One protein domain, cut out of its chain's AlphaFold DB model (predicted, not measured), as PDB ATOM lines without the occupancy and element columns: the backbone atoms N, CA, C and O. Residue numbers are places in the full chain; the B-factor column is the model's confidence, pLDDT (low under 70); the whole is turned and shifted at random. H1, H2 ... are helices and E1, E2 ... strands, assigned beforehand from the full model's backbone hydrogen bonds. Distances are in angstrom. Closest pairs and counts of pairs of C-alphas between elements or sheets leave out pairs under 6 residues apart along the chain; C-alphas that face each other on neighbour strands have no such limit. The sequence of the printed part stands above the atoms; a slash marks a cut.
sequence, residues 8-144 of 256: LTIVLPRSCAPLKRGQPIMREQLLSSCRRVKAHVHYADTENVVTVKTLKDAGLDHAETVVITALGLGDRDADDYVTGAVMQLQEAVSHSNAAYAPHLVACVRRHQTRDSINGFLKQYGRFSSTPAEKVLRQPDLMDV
ATOM      1  N   LEU A   8     -20.262 -13.233 188.768       68.62
ATOM      2  CA  LEU A   8     -20.906 -13.409 190.060       68.62
ATOM      3  C   LEU A   8     -20.421 -12.332 191.010       68.62
ATOM      4  O   LEU A   8     -19.228 -12.076 191.165       68.62
ATOM      5  N   THR A   9     -21.382 -11.705 191.665       73.81
ATOM      6  CA  THR A   9     -21.123 -10.720 192.703       73.81
ATOM      7  C   THR A   9     -21.700 -11.246 194.003       73.81
ATOM      8  O   THR A   9     -22.883 -11.570 194.067       73.81
ATOM      9  N   ILE A  10     -20.871 -11.341 195.039       69.69
ATOM     10  CA  ILE A  10     -21.301 -11.738 196.377       69.69
ATOM     11  C   ILE A  10     -21.290 -10.492 197.262       69.69
ATOM     12  O   ILE A  10     -20.280  -9.807 197.417       69.69
ATOM     13  N   VAL A  11     -22.437 -10.169 197.842       70.75
ATOM     14  CA  VAL A  11     -22.585  -9.025 198.740       70.75
ATOM     15  C   VAL A  11     -22.511  -9.529 200.176       70.75
ATOM     16  O   VAL A  11     -23.318 -10.364 200.596       70.75
ATOM     17  N   LEU A  12     -21.524  -9.030 200.925       63.81
ATOM     18  CA  LEU A  12     -21.310  -9.396 202.323       63.81
ATOM     19  C   LEU A  12     -21.894  -8.329 203.273       63.81
ATOM     20  O   LEU A  12     -21.908  -7.135 202.945       63.81
ATOM     21  N   PRO A  13     -22.329  -8.733 204.479       57.41
ATOM     22  CA  PRO A  13     -22.794  -7.838 205.524       57.41
ATOM     23  C   PRO A  13     -21.688  -6.892 205.984       57.41
ATOM     24  O   PRO A  13     -20.510  -7.244 206.062       57.41
ATOM     25  N   ARG A  14     -22.098  -5.699 206.426       50.53
ATOM     26  CA  ARG A  14     -21.204  -4.665 206.980       50.53
ATOM     27  C   ARG A  14     -20.394  -5.109 208.201       50.53
ATOM     28  O   ARG A  14     -19.394  -4.477 208.518       50.53
ATOM     29  N   SER A  15     -20.858  -6.126 208.924       44.00
ATOM     30  CA  SER A  15     -20.238  -6.614 210.159       44.00
ATOM     31  C   SER A  15     -19.107  -7.618 209.925       44.00
ATOM     32  O   SER A  15     -18.401  -7.947 210.878       44.00
ATOM     33  N   CYS A  16     -18.914  -8.110 208.696       44.81
ATOM     34  CA  CYS A  16     -17.817  -9.022 208.408       44.81
ATOM     35  C   CYS A  16     -16.488  -8.272 208.329       44.81
ATOM     36  O   CYS A  16     -16.346  -7.295 207.594       44.81
ATOM     37  N   ALA A  17     -15.497  -8.754 209.084       44.84
ATOM     38  CA  ALA A  17     -14.125  -8.299 208.929       44.84
ATOM     39  C   ALA A  17     -13.679  -8.530 207.473       44.84
ATOM     40  O   ALA A  17     -14.018  -9.573 206.905       44.84
ATOM     41  N   PRO A  18     -12.922  -7.599 206.864       53.00
ATOM     42  CA  PRO A  18     -12.429  -7.787 205.509       53.00
ATOM     43  C   PRO A  18     -11.639  -9.098 205.442       53.00
ATOM     44  O   PRO A  18     -10.672  -9.298 206.184       53.00
ATOM     45  N   LEU A  19     -12.081 -10.008 204.570       52.38
ATOM     46  CA  LEU A  19     -11.366 -11.249 204.272       52.38
ATOM     47  C   LEU A  19      -9.916 -10.905 203.890       52.38
ATOM     48  O   LEU A  19      -9.651  -9.898 203.228       52.38
ATOM     49  N   LYS A  20      -8.956 -11.705 204.368       46.34
ATOM     50  CA  LYS A  20      -7.519 -11.391 204.285       46.34
ATOM     51  C   LYS A  20      -7.102 -11.062 202.840       46.34
ATOM     52  O   LYS A  20      -7.256 -11.895 201.949       46.34
ATOM     53  N   ARG A  21      -6.510  -9.874 202.628       40.00
ATOM     54  CA  ARG A  21      -5.863  -9.465 201.362       40.00
ATOM     55  C   ARG A  21      -4.806 -10.504 200.979       40.00
ATOM     56  O   ARG A  21      -3.763 -10.577 201.621       40.00
ATOM     57  N   GLY A  22      -5.085 -11.308 199.958       37.09
ATOM     58  CA  GLY A  22      -4.166 -12.354 199.501       37.09
ATOM     59  C   GLY A  22      -4.756 -13.384 198.539       37.09
ATOM     60  O   GLY A  22      -3.988 -14.124 197.934       37.09
ATOM     61  N   GLN A  23      -6.081 -13.436 198.354       43.50
ATOM     62  CA  GLN A  23      -6.685 -14.296 197.331       43.50
ATOM     63  C   GLN A  23      -6.837 -13.567 195.980       43.50
ATOM     64  O   GLN A  23      -7.221 -12.395 195.962       43.50
ATOM     65  N   PRO A  24      -6.549 -14.240 194.845       36.78
ATOM     66  CA  PRO A  24      -6.335 -13.616 193.530       36.78
ATOM     67  C   PRO A  24      -7.580 -12.981 192.883       36.78
ATOM     68  O   PRO A  24      -7.482 -12.426 191.795       36.78
ATOM     69  N   ILE A  25      -8.739 -13.047 193.539       46.94
ATOM     70  CA  ILE A  25     -10.047 -12.730 192.950       46.94
ATOM     71  C   ILE A  25     -10.630 -11.406 193.498       46.94
ATOM     72  O   ILE A  25     -11.574 -10.855 192.944       46.94
ATOM     73  N   MET A  26     -10.050 -10.827 194.556       43.66
ATOM     74  CA  MET A  26     -10.662  -9.684 195.243       43.66
ATOM     75  C   MET A  26     -10.308  -8.323 194.634       43.66
ATOM     76  O   MET A  26      -9.208  -7.802 194.828       43.66
ATOM     77  N   ARG A  27     -11.296  -7.670 194.013       47.12
ATOM     78  CA  ARG A  27     -11.341  -6.204 193.907       47.12
ATOM     79  C   ARG A  27     -12.383  -5.668 194.878       47.12
ATOM     80  O   ARG A  27     -13.572  -5.867 194.680       47.12
ATOM     81  N   GLU A  28     -11.936  -4.973 195.916       43.31
ATOM     82  CA  GLU A  28     -12.817  -4.179 196.772       43.31
ATOM     83  C   GLU A  28     -13.137  -2.874 196.028       43.31
ATOM     84  O   GLU A  28     -12.282  -1.995 195.905       43.31
ATOM     85  N   GLN A  29     -14.342  -2.759 195.468       43.81
ATOM     86  CA  GLN A  29     -14.855  -1.485 194.967       43.81
ATOM     87  C   GLN A  29     -15.899  -0.958 195.948       43.81
ATOM     88  O   GLN A  29     -17.025  -1.440 196.014       43.81
ATOM     89  N   LEU A  30     -15.517   0.073 196.699       40.16
ATOM     90  CA  LEU A  30     -16.478   0.964 197.337       40.16
ATOM     91  C   LEU A  30     -17.257   1.660 196.218       40.16
ATOM     92  O   LEU A  30     -16.674   2.435 195.459       40.16
ATOM     93  N   LEU A  31     -18.560   1.389 196.107       40.94
ATOM     94  CA  LEU A  31     -19.464   2.155 195.248       40.94
ATOM     95  C   LEU A  31     -19.494   3.609 195.748       40.94
ATOM     96  O   LEU A  31     -20.306   3.985 196.587       40.94
ATOM     97  N   SER A  32     -18.576   4.439 195.249       34.25
ATOM     98  CA  SER A  32     -18.410   5.840 195.656       34.25
ATOM     99  C   SER A  32     -19.572   6.739 195.224       34.25
ATOM    100  O   SER A  32     -19.657   7.879 195.674       34.25
ATOM    101  N   SER A  33     -20.462   6.239 194.359       33.66
ATOM    102  CA  SER A  33     -21.596   6.997 193.822       33.66
ATOM    103  C   SER A  33     -22.837   6.970 194.724       33.66
ATOM    104  O   SER A  33     -23.647   7.888 194.658       33.66
ATOM    105  N   CYS A  34     -22.970   5.989 195.624       34.62
ATOM    106  CA  CYS A  34     -24.071   5.933 196.589       34.62
ATOM    107  C   CYS A  34     -23.603   6.503 197.933       34.62
ATOM    108  O   CYS A  34     -23.120   5.774 198.799       34.62
ATOM    109  N   ARG A  35     -23.761   7.817 198.140       35.78
ATOM    110  CA  ARG A  35     -23.334   8.518 199.373       35.78
ATOM    111  C   ARG A  35     -23.934   7.961 200.680       35.78
ATOM    112  O   ARG A  35     -23.454   8.326 201.750       35.78
ATOM    113  N   ARG A  36     -24.959   7.099 200.628       42.38
ATOM    114  CA  ARG A  36     -25.762   6.700 201.799       42.38
ATOM    115  C   ARG A  36     -25.632   5.229 202.224       42.38
ATOM    116  O   ARG A  36     -25.997   4.902 203.351       42.38
ATOM    117  N   VAL A  37     -25.029   4.346 201.416       41.41
ATOM    118  CA  VAL A  37     -24.877   2.918 201.768       41.41
ATOM    119  C   VAL A  37     -23.440   2.435 201.537       41.41
ATOM    120  O   VAL A  37     -23.060   2.092 200.426       41.41
ATOM    121  N   LYS A  38     -22.635   2.346 202.606       43.62
ATOM    122  CA  LYS A  38     -21.350   1.621 202.576       43.62
ATOM    123  C   LYS A  38     -21.629   0.115 202.636       43.62
ATOM    124  O   LYS A  38     -21.808  -0.411 203.727       43.62
ATOM    125  N   ALA A  39     -21.769  -0.564 201.506       50.25
ATOM    126  CA  ALA A  39     -21.814  -2.029 201.464       50.25
ATOM    127  C   ALA A  39     -20.425  -2.571 201.095       50.25
ATOM    128  O   ALA A  39     -19.768  -2.007 200.219       50.25
ATOM    129  N   HIS A  40     -19.975  -3.639 201.760       55.66
ATOM    130  CA  HIS A  40     -18.781  -4.371 201.340       55.66
ATOM    131  C   HIS A  40     -19.199  -5.346 200.239       55.66
ATOM    132  O   HIS A  40     -19.796  -6.391 200.493       55.66
ATOM    133  N   VAL A  41     -18.944  -4.957 198.991       58.66
ATOM    134  CA  VAL A  41     -19.232  -5.798 197.829       58.66
ATOM    135  C   VAL A  41     -17.974  -6.577 197.482       58.66
ATOM    136  O   VAL A  41     -16.921  -5.989 197.228       58.66
ATOM    137  N   HIS A  42     -18.088  -7.901 197.477       61.62
ATOM    138  CA  HIS A  42     -17.014  -8.794 197.081       61.62
ATOM    139  C   HIS A  42     -17.313  -9.335 195.686       61.62
ATOM    140  O   HIS A  42     -18.303 -10.019 195.431       61.62
ATOM    141  N   TYR A  43     -16.442  -8.994 194.746       61.50
ATOM    142  CA  TYR A  43     -16.564  -9.460 193.376       61.50
ATOM    143  C   TYR A  43     -15.768 -10.745 193.215       61.50
ATOM    144  O   TYR A  43     -14.591 -10.787 193.571       61.50
ATOM    145  N   ALA A  44     -16.418 -11.770 192.667       60.38
ATOM    146  CA  ALA A  44     -15.751 -12.969 192.200       60.38
ATOM    147  C   ALA A  44     -15.786 -12.982 190.669       60.38
ATOM    148  O   ALA A  44     -16.713 -13.506 190.055       60.38
ATOM    149  N   ASP A  45     -14.782 -12.353 190.054       60.25
ATOM    150  CA  ASP A  45     -14.571 -12.426 188.606       60.25
ATOM    151  C   ASP A  45     -13.722 -13.669 188.328       60.25
ATOM    152  O   ASP A  45     -12.509 -13.677 188.543       60.25
ATOM    153  N   THR A  46     -14.369 -14.772 187.963       57.91
ATOM    154  CA  THR A  46     -13.677 -16.023 187.631       57.91
ATOM    155  C   THR A  46     -14.244 -16.572 186.335       57.91
ATOM    156  O   THR A  46     -15.426 -16.419 186.080       57.91
ATOM    157  N   GLU A  47     -13.440 -17.250 185.523       58.16
ATOM    158  CA  GLU A  47     -13.941 -17.881 184.290       58.16
ATOM    159  C   GLU A  47     -14.802 -19.129 184.579       58.16
ATOM    160  O   GLU A  47     -15.616 -19.529 183.754       58.16
ATOM    161  N   ASN A  48     -14.662 -19.717 185.778       63.91
ATOM    162  CA  ASN A  48     -15.399 -20.891 186.261       63.91
ATOM    163  C   ASN A  48     -16.055 -20.593 187.616       63.91
ATOM    164  O   ASN A  48     -15.665 -21.086 188.676       63.91
ATOM    165  N   VAL A  49     -17.074 -19.747 187.554       62.34
ATOM    166  CA  VAL A  49     -17.776 -19.138 188.694       62.34
ATOM    167  C   VAL A  49     -18.569 -20.122 189.549       62.34
ATOM    168  O   VAL A  49     -19.086 -19.777 190.608       62.34
ATOM    169  N   VAL A  50     -18.672 -21.363 189.098       68.50
ATOM    170  CA  VAL A  50     -19.747 -22.231 189.545       68.50
ATOM    171  C   VAL A  50     -19.297 -23.196 190.646       68.50
ATOM    172  O   VAL A  50     -20.109 -23.609 191.464       68.50
ATOM    173  N   THR A  51     -17.996 -23.490 190.776       82.75
ATOM    174  CA  THR A  51     -17.562 -24.518 191.736       82.75
ATOM    175  C   THR A  51     -17.797 -24.108 193.195       82.75
ATOM    176  O   THR A  51     -17.500 -22.982 193.602       82.75
ATOM    177  N   VAL A  52     -18.241 -25.064 194.021       84.19
ATOM    178  CA  VAL A  52     -18.468 -24.884 195.471       84.19
ATOM    179  C   VAL A  52     -17.243 -24.288 196.173       84.19
ATOM    180  O   VAL A  52     -17.382 -23.470 197.082       84.19
ATOM    181  N   LYS A  53     -16.034 -24.663 195.739       86.12
ATOM    182  CA  LYS A  53     -14.783 -24.123 196.282       86.12
ATOM    183  C   LYS A  53     -14.656 -22.624 196.010       86.12
ATOM    184  O   LYS A  53     -14.430 -21.874 196.952       86.12
ATOM    185  N   THR A  54     -14.860 -22.194 194.763       84.12
ATOM    186  CA  THR A  54     -14.814 -20.774 194.382       84.12
ATOM    187  C   THR A  54     -15.821 -19.953 195.186       84.12
ATOM    188  O   THR A  54     -15.487 -18.874 195.665       84.12
ATOM    189  N   LEU A  55     -17.037 -20.475 195.384       84.81
ATOM    190  CA  LEU A  55     -18.077 -19.803 196.167       84.81
ATOM    191  C   LEU A  55     -17.688 -19.652 197.646       84.81
ATOM    192  O   LEU A  55     -17.873 -18.584 198.230       84.81
ATOM    193  N   LYS A  56     -17.112 -20.698 198.250       85.06
ATOM    194  CA  LYS A  56     -16.616 -20.650 199.636       85.06
ATOM    195  C   LYS A  56     -15.445 -19.683 199.792       85.06
ATOM    196  O   LYS A  56     -15.467 -18.860 200.704       85.06
ATOM    197  N   ASP A  57     -14.480 -19.729 198.876       83.62
ATOM    198  CA  ASP A  57     -13.335 -18.810 198.840       83.62
ATOM    199  C   ASP A  57     -13.794 -17.346 198.688       83.62
ATOM    200  O   ASP A  57     -13.242 -16.438 199.312       83.62
ATOM    201  N   ALA A  58     -14.873 -17.116 197.936       80.50
ATOM    202  CA  ALA A  58     -15.499 -15.806 197.777       80.50
ATOM    203  C   ALA A  58     -16.335 -15.345 198.993       80.50
ATOM    204  O   ALA A  58     -16.867 -14.234 198.981       80.50
ATOM    205  N   GLY A  59     -16.432 -16.153 200.054       84.56
ATOM    206  CA  GLY A  59     -17.089 -15.777 201.306       84.56
ATOM    207  C   GLY A  59     -18.582 -16.099 201.374       84.56
ATOM    208  O   GLY A  59     -19.295 -15.442 202.130       84.56
ATOM    209  N   LEU A  60     -19.064 -17.107 200.632       87.25
ATOM    210  CA  LEU A  60     -20.475 -17.526 200.653       87.25
ATOM    211  C   LEU A  60     -21.027 -17.754 202.071       87.25
ATOM    212  O   LEU A  60     -22.179 -17.421 202.329       87.25
ATOM    213  N   ASP A  61     -20.211 -18.266 203.000       88.62
ATOM    214  CA  ASP A  61     -20.615 -18.528 204.394       88.62
ATOM    215  C   ASP A  61     -21.105 -17.275 205.143       88.62
ATOM    216  O   ASP A  61     -21.789 -17.370 206.163       88.62
ATOM    217  N   HIS A  62     -20.746 -16.098 204.640       85.50
ATOM    218  CA  HIS A  62     -21.110 -14.816 205.215       85.50
ATOM    219  C   HIS A  62     -22.004 -13.988 204.299       85.50
ATOM    220  O   HIS A  62     -22.345 -12.875 204.672       85.50
ATOM    221  N   ALA A  63     -22.365 -14.476 203.114       85.44
ATOM    222  CA  ALA A  63     -23.106 -13.683 202.146       85.44
ATOM    223  C   ALA A  63     -24.535 -13.388 202.615       85.44
ATOM    224  O   ALA A  63     -25.263 -14.288 203.028       85.44
ATOM    225  N   GLU A  64     -24.946 -12.125 202.494       85.69
ATOM    226  CA  GLU A  64     -26.353 -11.733 202.641       85.69
ATOM    227  C   GLU A  64     -27.091 -11.903 201.317       85.69
ATOM    228  O   GLU A  64     -28.205 -12.425 201.291       85.69
ATOM    229  N   THR A  65     -26.439 -11.513 200.219       87.38
ATOM    230  CA  THR A  65     -27.013 -11.562 198.875       87.38
ATOM    231  C   THR A  65     -25.983 -12.061 197.873       87.38
ATOM    232  O   THR A  65     -24.818 -11.662 197.896       87.38
ATOM    233  N   VAL A  66     -26.422 -12.900 196.947       89.94
ATOM    234  CA  VAL A  66     -25.647 -13.372 195.804       89.94
ATOM    235  C   VAL A  66     -26.332 -12.891 194.533       89.94
ATOM    236  O   VAL A  66     -27.519 -13.131 194.328       89.94
ATOM    237  N   VAL A  67     -25.578 -12.202 193.679       90.25
ATOM    238  CA  VAL A  67     -26.052 -11.664 192.404       90.25
ATOM    239  C   VAL A  67     -25.351 -12.388 191.259       90.25
ATOM    240  O   VAL A  67     -24.127 -12.320 191.123       90.25
ATOM    241  N   ILE A  68     -26.126 -13.067 190.417       89.94
ATOM    242  CA  ILE A  68     -25.637 -13.803 189.250       89.94
ATOM    243  C   ILE A  68     -26.008 -13.032 187.986       89.94
ATOM    244  O   ILE A  68     -27.182 -12.788 187.709       89.94
ATOM    245  N   THR A  69     -25.007 -12.672 187.187       86.94
ATOM    246  CA  THR A  69     -25.223 -11.983 185.911       86.94
ATOM    247  C   THR A  69     -24.453 -12.674 184.796       86.94
ATOM    248  O   THR A  69     -23.279 -13.002 184.942       86.94
ATOM    249  N   ALA A  70     -25.095 -12.881 183.653       86.75
ATOM    250  CA  ALA A  70     -24.478 -13.462 182.464       86.75
ATOM    251  C   ALA A  70     -24.394 -12.410 181.349       86.75
ATOM    252  O   ALA A  70     -25.071 -12.488 180.325       86.75
ATOM    253  N   LEU A  71     -23.609 -11.354 181.582       80.88
ATOM    254  CA  LEU A  71     -23.490 -10.247 180.632       80.88
ATOM    255  C   LEU A  71     -22.589 -10.628 179.449       80.88
ATOM    256  O   LEU A  71     -21.473 -11.111 179.626       80.88
ATOM    257  N   GLY A  72     -23.057 -10.350 178.232       82.19
ATOM    258  CA  GLY A  72     -22.293 -10.573 177.000       82.19
ATOM    259  C   GLY A  72     -22.310 -12.010 176.469       82.19
ATOM    260  O   GLY A  72     -21.692 -12.260 175.439       82.19
ATOM    261  N   LEU A  73     -23.014 -12.929 177.134       86.12
ATOM    262  CA  LEU A  73     -23.352 -14.238 176.575       86.12
ATOM    263  C   LEU A  73     -24.617 -14.132 175.710       86.12
ATOM    264  O   LEU A  73     -25.444 -13.245 175.930       86.12
ATOM    265  N   GLY A  74     -24.764 -15.029 174.729       88.19
ATOM    266  CA  GLY A  74     -26.017 -15.164 173.984       88.19
ATOM    267  C   GLY A  74     -27.147 -15.655 174.892       88.19
ATOM    268  O   GLY A  74     -26.881 -16.279 175.915       88.19
ATOM    269  N   ASP A  75     -28.407 -15.404 174.527       89.50
ATOM    270  CA  ASP A  75     -29.549 -15.619 175.433       89.50
ATOM    271  C   ASP A  75     -29.621 -17.031 176.021       89.50
ATOM    272  O   ASP A  75     -29.876 -17.206 177.210       89.50
ATOM    273  N   ARG A  76     -29.377 -18.047 175.185       90.38
ATOM    274  CA  ARG A  76     -29.376 -19.447 175.616       90.38
ATOM    275  C   ARG A  76     -28.213 -19.740 176.562       90.38
ATOM    276  O   ARG A  76     -28.433 -20.307 177.622       90.38
ATOM    277  N   ASP A  77     -27.005 -19.329 176.188       90.94
ATOM    278  CA  ASP A  77     -25.798 -19.588 176.978       90.94
ATOM    279  C   ASP A  77     -25.853 -18.860 178.327       90.94
ATOM    280  O   ASP A  77     -25.392 -19.380 179.341       90.94
ATOM    281  N   ALA A  78     -26.454 -17.666 178.353       90.19
ATOM    282  CA  ALA A  78     -26.695 -16.898 179.564       90.19
ATOM    283  C   ALA A  78     -27.637 -17.634 180.528       90.19
ATOM    284  O   ALA A  78     -27.325 -17.762 181.712       90.19
ATOM    285  N   ASP A  79     -28.759 -18.144 180.023       91.81
ATOM    286  CA  ASP A  79     -29.741 -18.887 180.815       91.81
ATOM    287  C   ASP A  79     -29.207 -20.242 181.296       91.81
ATOM    288  O   ASP A  79     -29.417 -20.609 182.456       91.81
ATOM    289  N   ASP A  80     -28.481 -20.964 180.436       91.56
ATOM    290  CA  ASP A  80     -27.826 -22.231 180.778       91.56
ATOM    291  C   ASP A  80     -26.793 -22.003 181.895       91.56
ATOM    292  O   ASP A  80     -26.764 -22.730 182.895       91.56
ATOM    293  N   TYR A  81     -26.002 -20.931 181.781       91.12
ATOM    294  CA  TYR A  81     -25.051 -20.522 182.809       91.12
ATOM    295  C   TYR A  81     -25.743 -20.171 184.133       91.12
ATOM    296  O   TYR A  81     -25.340 -20.666 185.187       91.12
ATOM    297  N   VAL A  82     -26.787 -19.334 184.102       92.06
ATOM    298  CA  VAL A  82     -27.515 -18.919 185.312       92.06
ATOM    299  C   VAL A  82     -28.133 -20.133 185.991       92.06
ATOM    300  O   VAL A  82     -27.979 -20.294 187.198       92.06
ATOM    301  N   THR A  83     -28.757 -21.027 185.227       92.94
ATOM    302  CA  THR A  83     -29.348 -22.262 185.753       92.94
ATOM    303  C   THR A  83     -28.300 -23.125 186.452       92.94
ATOM    304  O   THR A  83     -28.497 -23.515 187.605       92.94
ATOM    305  N   GLY A  84     -27.155 -23.364 185.802       91.88
ATOM    306  CA  GLY A  84     -26.046 -24.107 186.401       91.88
ATOM    307  C   GLY A  84     -25.514 -23.447 187.676       91.88
ATOM    308  O   GLY A  84     -25.263 -24.130 188.670       91.88
ATOM    309  N   ALA A  85     -25.412 -22.117 187.683       91.50
ATOM    310  CA  ALA A  85     -24.957 -21.355 188.838       91.50
ATOM    311  C   ALA A  85     -25.927 -21.383 190.014       91.50
ATOM    312  O   ALA A  85     -25.481 -21.557 191.146       91.50
ATOM    313  N   VAL A  86     -27.236 -21.305 189.775       92.50
ATOM    314  CA  VAL A  86     -28.225 -21.458 190.848       92.50
ATOM    315  C   VAL A  86     -28.174 -22.862 191.453       92.50
ATOM    316  O   VAL A  86     -28.220 -22.997 192.675       92.50
ATOM    317  N   MET A  87     -28.037 -23.906 190.627       91.81
ATOM    318  CA  MET A  87     -27.961 -25.290 191.110       91.81
ATOM    319  C   MET A  87     -26.735 -25.523 192.001       91.81
ATOM    320  O   MET A  87     -26.871 -26.043 193.108       91.81
ATOM    321  N   GLN A  88     -25.550 -25.091 191.564       90.56
ATOM    322  CA  GLN A  88     -24.325 -25.260 192.355       90.56
ATOM    323  C   GLN A  88     -24.295 -24.337 193.576       90.56
ATOM    324  O   GLN A  88     -23.762 -24.718 194.615       90.56
ATOM    325  N   LEU A  89     -24.909 -23.150 193.501       91.88
ATOM    326  CA  LEU A  89     -25.085 -22.288 194.666       91.88
ATOM    327  C   LEU A  89     -25.975 -22.958 195.716       91.88
ATOM    328  O   LEU A  89     -25.621 -22.948 196.890       91.88
ATOM    329  N   GLN A  90     -27.093 -23.567 195.315       91.81
ATOM    330  CA  GLN A  90     -27.961 -24.312 196.230       91.81
ATOM    331  C   GLN A  90     -27.197 -25.453 196.917       91.81
ATOM    332  O   GLN A  90     -27.296 -25.616 198.134       91.81
ATOM    333  N   GLU A  91     -26.395 -26.208 196.167       90.06
ATOM    334  CA  GLU A  91     -25.535 -27.256 196.727       90.06
ATOM    335  C   GLU A  91     -24.457 -26.686 197.667       90.06
ATOM    336  O   GLU A  91     -24.199 -27.227 198.743       90.06
ATOM    337  N   ALA A  92     -23.836 -25.561 197.311       90.31
ATOM    338  CA  ALA A  92     -22.839 -24.912 198.154       90.31
ATOM    339  C   ALA A  92     -23.450 -24.397 199.466       90.31
ATOM    340  O   ALA A  92     -22.830 -24.523 200.522       90.31
ATOM    341  N   VAL A  93     -24.666 -23.848 199.404       91.12
ATOM    342  CA  VAL A  93     -25.422 -23.345 200.556       91.12
ATOM    343  C   VAL A  93     -25.854 -24.482 201.479       91.12
ATOM    344  O   VAL A  93     -25.733 -24.322 202.698       91.12
ATOM    345  N   SER A  94     -26.276 -25.638 200.959       88.56
ATOM    346  CA  SER A  94     -26.610 -26.786 201.816       88.56
ATOM    347  C   SER A  94     -25.391 -27.310 202.591       88.56
ATOM    348  O   SER A  94     -25.525 -27.704 203.748       88.56
ATOM    349  N   HIS A  95     -24.184 -27.191 202.021       87.88
ATOM    350  CA  HIS A  95     -22.903 -27.548 202.654       87.88
ATOM    351  C   HIS A  95     -22.158 -26.366 203.306       87.88
ATOM    352  O   HIS A  95     -20.967 -26.481 203.638       87.88
ATOM    353  N   SER A  96     -22.809 -25.208 203.425       87.12
ATOM    354  CA  SER A  96     -22.242 -23.999 204.030       87.12
ATOM    355  C   SER A  96     -22.445 -23.991 205.543       87.12
ATOM    356  O   SER A  96     -23.425 -24.534 206.067       87.12
ATOM    357  N   ASN A  97     -21.566 -23.286 206.253       85.75
ATOM    358  CA  ASN A  97     -21.734 -23.030 207.686       85.75
ATOM    359  C   ASN A  97     -22.558 -21.760 207.967       85.75
ATOM    360  O   ASN A  97     -22.774 -21.423 209.130       85.75
ATOM    361  N   ALA A  98     -23.060 -21.081 206.928       83.75
ATOM    362  CA  ALA A  98     -23.838 -19.846 207.042       83.75
ATOM    363  C   ALA A  98     -25.064 -20.008 207.955       83.75
ATOM    364  O   ALA A  98     -25.742 -21.026 207.900       83.75
ATOM    365  N   ALA A  99     -25.417 -19.016 208.771       83.44
ATOM    366  CA  ALA A  99     -26.604 -19.134 209.630       83.44
ATOM    367  C   ALA A  99     -27.921 -19.218 208.827       83.44
ATOM    368  O   ALA A  99     -28.898 -19.802 209.293       83.44
ATOM    369  N   TYR A 100     -27.941 -18.655 207.618       84.56
ATOM    370  CA  TYR A 100     -29.093 -18.588 206.724       84.56
ATOM    371  C   TYR A 100     -28.645 -18.731 205.265       84.56
ATOM    372  O   TYR A 100     -27.469 -18.560 204.948       84.56
ATOM    373  N   ALA A 101     -29.584 -19.070 204.379       87.75
ATOM    374  CA  ALA A 101     -29.338 -19.055 202.942       87.75
ATOM    375  C   ALA A 101     -29.295 -17.597 202.444       87.75
ATOM    376  O   ALA A 101     -30.188 -16.830 202.816       87.75
ATOM    377  N   PRO A 102     -28.304 -17.205 201.624       89.75
ATOM    378  CA  PRO A 102     -28.254 -15.859 201.066       89.75
ATOM    379  C   PRO A 102     -29.443 -15.607 200.138       89.75
ATOM    380  O   PRO A 102     -29.954 -16.529 199.495       89.75
ATOM    381  N   HIS A 103     -29.847 -14.343 200.022       89.25
ATOM    382  CA  HIS A 103     -30.806 -13.921 199.008       89.25
ATOM    383  C   HIS A 103     -30.186 -14.059 197.620       89.25
ATOM    384  O   HIS A 103     -29.049 -13.641 197.407       89.25
ATOM    385  N   LEU A 104     -30.910 -14.635 196.667       91.38
ATOM    386  CA  LEU A 104     -30.412 -14.827 195.308       91.38
ATOM    387  C   LEU A 104     -31.110 -13.856 194.362       91.38
ATOM    388  O   LEU A 104     -32.327 -13.897 194.227       91.38
ATOM    389  N   VAL A 105     -30.323 -13.054 193.652       92.12
ATOM    390  CA  VAL A 105     -30.778 -12.240 192.523       92.12
ATOM    391  C   VAL A 105     -30.078 -12.744 191.269       92.12
ATOM    392  O   VAL A 105     -28.852 -12.841 191.237       92.12
ATOM    393  N   ALA A 106     -30.825 -13.072 190.222       92.38
ATOM    394  CA  ALA A 106     -30.225 -13.476 188.956       92.38
ATOM    395  C   ALA A 106     -30.995 -12.915 187.767       92.38
ATOM    396  O   ALA A 106     -32.220 -12.846 187.791       92.38
ATOM    397  N   CYS A 107     -30.279 -12.545 186.709       91.50
ATOM    398  CA  CYS A 107     -30.909 -12.127 185.461       91.50
ATOM    399  C   CYS A 107     -31.081 -13.330 184.536       91.50
ATOM    400  O   CYS A 107     -30.094 -13.978 184.200       91.50
ATOM    401  N   VAL A 108     -32.306 -13.583 184.089       92.94
ATOM    402  CA  VAL A 108     -32.625 -14.560 183.040       92.94
ATOM    403  C   VAL A 108     -33.145 -13.837 181.799       92.94
ATOM    404  O   VAL A 108     -33.621 -12.704 181.878       92.94
ATOM    405  N   ARG A 109     -33.053 -14.486 180.643       90.44
ATOM    406  CA  ARG A 109     -33.539 -13.978 179.353       90.44
ATOM    407  C   ARG A 109     -34.873 -14.576 178.952       90.44
ATOM    408  O   ARG A 109     -35.619 -13.969 178.194       90.44
ATOM    409  N   ARG A 110     -35.183 -15.781 179.438       90.44
ATOM    410  CA  ARG A 110     -36.423 -16.479 179.095       90.44
ATOM    411  C   ARG A 110     -37.261 -16.770 180.324       90.44
ATOM    412  O   ARG A 110     -36.788 -17.331 181.315       90.44
ATOM    413  N   HIS A 111     -38.556 -16.502 180.204       88.75
ATOM    414  CA  HIS A 111     -39.542 -16.841 181.226       88.75
ATOM    415  C   HIS A 111     -39.525 -18.336 181.592       88.75
ATOM    416  O   HIS A 111     -39.627 -18.686 182.766       88.75
ATOM    417  N   GLN A 112     -39.336 -19.235 180.613       91.31
ATOM    418  CA  GLN A 112     -39.303 -20.680 180.877       91.31
ATOM    419  C   GLN A 112     -38.130 -21.083 181.783       91.31
ATOM    420  O   GLN A 112     -38.274 -21.981 182.615       91.31
ATOM    421  N   THR A 113     -36.983 -20.411 181.656       93.12
ATOM    422  CA  THR A 113     -35.810 -20.625 182.515       93.12
ATOM    423  C   THR A 113     -36.138 -20.242 183.956       93.12
ATOM    424  O   THR A 113     -35.902 -21.024 184.877       93.12
ATOM    425  N   ARG A 114     -36.781 -19.083 184.156       91.56
ATOM    426  CA  ARG A 114     -37.270 -18.654 185.474       91.56
ATOM    427  C   ARG A 114     -38.215 -19.679 186.096       91.56
ATOM    428  O   ARG A 114     -38.055 -20.017 187.267       91.56
ATOM    429  N   ASP A 115     -39.191 -20.173 185.339       90.88
ATOM    430  CA  ASP A 115     -40.146 -21.164 185.847       90.88
ATOM    431  C   ASP A 115     -39.457 -22.478 186.216       90.88
ATOM    432  O   ASP A 115     -39.770 -23.072 187.248       90.88
ATOM    433  N   SER A 116     -38.479 -22.895 185.411       92.94
ATOM    434  CA  SER A 116     -37.693 -24.108 185.643       92.94
ATOM    435  C   SER A 116     -36.859 -24.002 186.920       92.94
ATOM    436  O   SER A 116     -36.907 -24.906 187.752       92.94
ATOM    437  N   ILE A 117     -36.160 -22.881 187.130       93.12
ATOM    438  CA  ILE A 117     -35.383 -22.631 188.355       93.12
ATOM    439  C   ILE A 117     -36.309 -22.563 189.579       93.12
ATOM    440  O   ILE A 117     -36.043 -23.204 190.598       93.12
ATOM    441  N   ASN A 118     -37.430 -21.844 189.483       89.88
ATOM    442  CA  ASN A 118     -38.413 -21.771 190.565       89.88
ATOM    443  C   ASN A 118     -39.015 -23.143 190.895       89.88
ATOM    444  O   ASN A 118     -39.214 -23.472 192.065       89.88
ATOM    445  N   GLY A 119     -39.311 -23.950 189.874       90.06
ATOM    446  CA  GLY A 119     -39.779 -25.323 190.022       90.06
ATOM    447  C   GLY A 119     -38.741 -26.206 190.710       90.06
ATOM    448  O   GLY A 119     -39.075 -26.892 191.678       90.06
ATOM    449  N   PHE A 120     -37.485 -26.122 190.272       91.19
ATOM    450  CA  PHE A 120     -36.357 -26.838 190.861       91.19
ATOM    451  C   PHE A 120     -36.194 -26.517 192.350       91.19
ATOM    452  O   PHE A 120     -36.208 -27.431 193.170       91.19
ATOM    453  N   LEU A 121     -36.134 -25.238 192.735       89.00
ATOM    454  CA  LEU A 121     -35.948 -24.849 194.140       89.00
ATOM    455  C   LEU A 121     -37.139 -25.243 195.024       89.00
ATOM    456  O   LEU A 121     -36.954 -25.697 196.156       89.00
ATOM    457  N   LYS A 122     -38.370 -25.142 194.501       85.88
ATOM    458  CA  LYS A 122     -39.575 -25.622 195.200       85.88
ATOM    459  C   LYS A 122     -39.535 -27.130 195.436       85.88
ATOM    460  O   LYS A 122     -39.977 -27.586 196.489       85.88
ATOM    461  N   GLN A 123     -39.049 -27.904 194.468       86.94
ATOM    462  CA  GLN A 123     -38.898 -29.352 194.611       86.94
ATOM    463  C   GLN A 123     -37.752 -29.703 195.559       86.94
ATOM    464  O   GLN A 123     -37.938 -30.548 196.430       86.94
ATOM    465  N   TYR A 124     -36.614 -29.019 195.456       84.31
ATOM    466  CA  TYR A 124     -35.454 -29.235 196.318       84.31
ATOM    467  C   TYR A 124     -35.826 -29.096 197.800       84.31
ATOM    468  O   TYR A 124     -35.566 -29.994 198.600       84.31
ATOM    469  N   GLY A 125     -36.572 -28.042 198.152       77.12
ATOM    470  CA  GLY A 125     -37.066 -27.855 199.519       77.12
ATOM    471  C   GLY A 125     -38.070 -28.906 200.007       77.12
ATOM    472  O   GLY A 125     -38.264 -29.024 201.211       77.12
ATOM    473  N   ARG A 126     -38.695 -29.684 199.111       77.12
ATOM    474  CA  ARG A 126     -39.580 -30.808 199.480       77.12
ATOM    475  C   ARG A 126     -38.824 -32.116 199.699       77.12
ATOM    476  O   ARG A 126     -39.274 -32.930 200.497       77.12
ATOM    477  N   PHE A 127     -37.725 -32.333 198.975       69.88
ATOM    478  CA  PHE A 127     -36.914 -33.553 199.075       69.88
ATOM    479  C   PHE A 127     -35.869 -33.498 200.189       69.88
ATOM    480  O   PHE A 127     -35.392 -34.544 200.627       69.88
ATOM    481  N   SER A 128     -35.549 -32.299 200.674       63.91
ATOM    482  CA  SER A 128     -34.759 -32.090 201.883       63.91
ATOM    483  C   SER A 128     -35.421 -32.789 203.080       63.91
ATOM    484  O   SER A 128     -36.367 -32.284 203.687       63.91
ATOM    485  N   SER A 129     -34.910 -33.972 203.423       52.38
ATOM    486  CA  SER A 129     -35.404 -34.824 204.517       52.38
ATOM    487  C   SER A 129     -35.215 -34.212 205.910       52.38
ATOM    488  O   SER A 129     -35.873 -34.622 206.867       52.38
ATOM    489  N   THR A 130     -34.355 -33.199 206.031       56.31
ATOM    490  CA  THR A 130     -34.105 -32.466 207.273       56.31
ATOM    491  C   THR A 130     -34.758 -31.082 207.244       56.31
ATOM    492  O   THR A 130     -34.418 -30.274 206.384       56.31
ATOM    493  N   PRO A 131     -35.612 -30.717 208.220       55.00
ATOM    494  CA  PRO A 131     -36.230 -29.384 208.294       55.00
ATOM    495  C   PRO A 131     -35.225 -28.235 208.522       55.00
ATOM    496  O   PRO A 131     -35.610 -27.069 208.499       55.00
ATOM    497  N   ALA A 132     -33.946 -28.560 208.743       57.59
ATOM    498  CA  ALA A 132     -32.845 -27.620 208.936       57.59
ATOM    499  C   ALA A 132     -32.002 -27.373 207.669       57.59
ATOM    500  O   ALA A 132     -31.043 -26.601 207.734       57.59
ATOM    501  N   GLU A 133     -32.303 -28.021 206.536       69.19
ATOM    502  CA  GLU A 133     -31.508 -27.821 205.322       69.19
ATOM    503  C   GLU A 133     -31.734 -26.415 204.750       69.19
ATOM    504  O   GLU A 133     -32.862 -25.922 204.626       69.19
ATOM    505  N   LYS A 134     -30.630 -25.737 204.431       80.69
ATOM    506  CA  LYS A 134     -30.648 -24.364 203.931       80.69
ATOM    507  C   LYS A 134     -30.996 -24.392 202.453       80.69
ATOM    508  O   LYS A 134     -30.207 -24.818 201.614       80.69
ATOM    509  N   VAL A 135     -32.188 -23.910 202.142       84.31
ATOM    510  CA  VAL A 135     -32.677 -23.785 200.769       84.31
ATOM    511  C   VAL A 135     -32.706 -22.312 200.399       84.31
ATOM    512  O   VAL A 135     -33.158 -21.491 201.199       84.31
ATOM    513  N   LEU A 136     -32.246 -21.983 199.195       85.25
ATOM    514  CA  LEU A 136     -32.451 -20.686 198.568       85.25
ATOM    515  C   LEU A 136     -33.956 -20.489 198.390       85.25
ATOM    516  O   LEU A 136     -34.598 -21.107 197.537       85.25
ATOM    517  N   ARG A 137     -34.546 -19.664 199.251       77.69
ATOM    518  CA  ARG A 137     -35.972 -19.360 199.194       77.69
ATOM    519  C   ARG A 137     -36.159 -18.150 198.295       77.69
ATOM    520  O   ARG A 137     -35.519 -17.136 198.522       77.69
ATOM    521  N   GLN A 138     -37.060 -18.281 197.322       76.31
ATOM    522  CA  GLN A 138     -37.585 -17.165 196.526       76.31
ATOM    523  C   GLN A 138     -36.492 -16.329 195.859       76.31
ATOM    524  O   GLN A 138     -36.302 -15.170 196.217       76.31
ATOM    525  N   PRO A 139     -35.763 -16.905 194.889       86.50
ATOM    526  CA  PRO A 139     -34.826 -16.105 194.126       86.50
ATOM    527  C   PRO A 139     -35.563 -15.018 193.337       86.50
ATOM    528  O   PRO A 139     -36.587 -15.275 192.697       86.50
ATOM    529  N   ASP A 140     -34.979 -13.827 193.309       89.31
ATOM    530  CA  ASP A 140     -35.396 -12.748 192.425       89.31
ATOM    531  C   ASP A 140     -34.794 -12.987 191.038       89.31
ATOM    532  O   ASP A 140     -33.689 -12.547 190.708       89.31
ATOM    533  N   LEU A 141     -35.532 -13.747 190.228       90.50
ATOM    534  CA  LEU A 141     -35.190 -14.023 188.837       90.50
ATOM    535  C   LEU A 141     -35.761 -12.921 187.944       90.50
ATOM    536  O   LEU A 141     -36.959 -12.895 187.639       90.50
ATOM    537  N   MET A 142     -34.888 -12.003 187.546       87.88
ATOM    538  CA  MET A 142     -35.225 -10.839 186.742       87.88
ATOM    539  C   MET A 142     -35.197 -11.192 185.258       87.88
ATOM    540  O   MET A 142     -34.138 -11.477 184.704       87.88
ATOM    541  N   ASP A 143     -36.357 -11.121 184.613       88.06
ATOM    542  CA  ASP A 143     -36.464 -11.105 183.156       88.06
ATOM    543  C   ASP A 143     -36.345  -9.655 182.678       88.06
ATOM    544  O   ASP A 143     -37.297  -8.873 182.755       88.06
ATOM    545  N   VAL A 144     -35.139  -9.279 182.253       82.38
ATOM    546  CA  VAL A 144     -34.818  -7.896 181.874       82.38
ATOM    547  C   VAL A 144     -35.633  -7.455 180.661       82.38
ATOM    548  O   VAL A 144     -36.079  -6.312 180.615       82.38
TER     549      VAL A 144
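AT A GLANCE: This is residues 8 to 144 of the 256 residues of the protein "Hypothetical protein" of Chlamydomonas euryale (UniProt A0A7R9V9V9). A twisted sheet of five strands has two long helices, H2 and H3, side by side over one face at its E3, E4 and E5 part, in two layers; short H1 grazes the sheet and touches H2. A long loop, residues 13 to 39, joins E1 to E2. The 137 printed residues run E1 E2 H1 E3 H2 E4 H3 E5, with sheet order E2 E1 E3 E4 E5, mixed; the class is mixed, helices and strands, with 68 residues, under half, in named elements. It is compact, radius of gyration of the C-alphas 15.1 A, and spans 38 by 37 by 29 A.

HOW THE PARTS SIT: E2, residues 40 to 44, and E1, residues 8 to 12, form an antiparallel hairpin, N 10 and O 42 being 2.9 A apart. E1 is antiparallel to E3, residues 65 to 69 (N 11 and O 65, 2.8 A). E4, residues 103 to 108, is parallel to E3, with N 66 and O 103 at 2.8 A, and to E5, residues 140 to 143, with N 142 and O 106 at 2.8 A. H2, residues 75 to 94, is over E3 and E4 at a height over the sheet of 8.9 A. H3, residues 111 to 127, is on the same face, over E5 and only just not over E4, where 2 of its C-alphas fall. H2 and H3 touch with residues 79 to 86 and 113 to 117 alone, closest C-alphas Asp 79 and Thr 113, 6.5 A, at a shallow tilt of 17 degrees, the same way. H1, residues 52 to 57, touches H2 residues 88 to 92 alone, closest C-alphas Val 52 and Ala 92, 5.1 A, about perpendicular at 74 degrees. E3, H2, E4 and E4, H3, E5 are strand-helix-strand units, parallel neighbours joined through a helix, and E2, H1, E3 is a split one, with E1 between its strands; the crossovers are right-handed. Every O i to N i+4 pair is within hydrogen-bond range in H1 and H2, and 12 of 13 in H3.

IN THESE COORDINATES: E1 begins at C-alpha 8 (-20.906, -13.409, 190.060), and E5 ends at C-alpha 143 (-36.464, -11.105, 183.156). H2 is 28.8 A long, H3 24.6 A and E4 16.1 A.

THE WHOLE: The C-alphas farthest apart, those of Ser 33 and Ser 129, are 45.3 A apart. The printed part has no cut; the links E1 to E2 and H3 to E5 are long. Mean pLDDT of the printed part is 74.8, with residue 8, residue 10, residues 12 to 50 and residues 127 to 133 under 70.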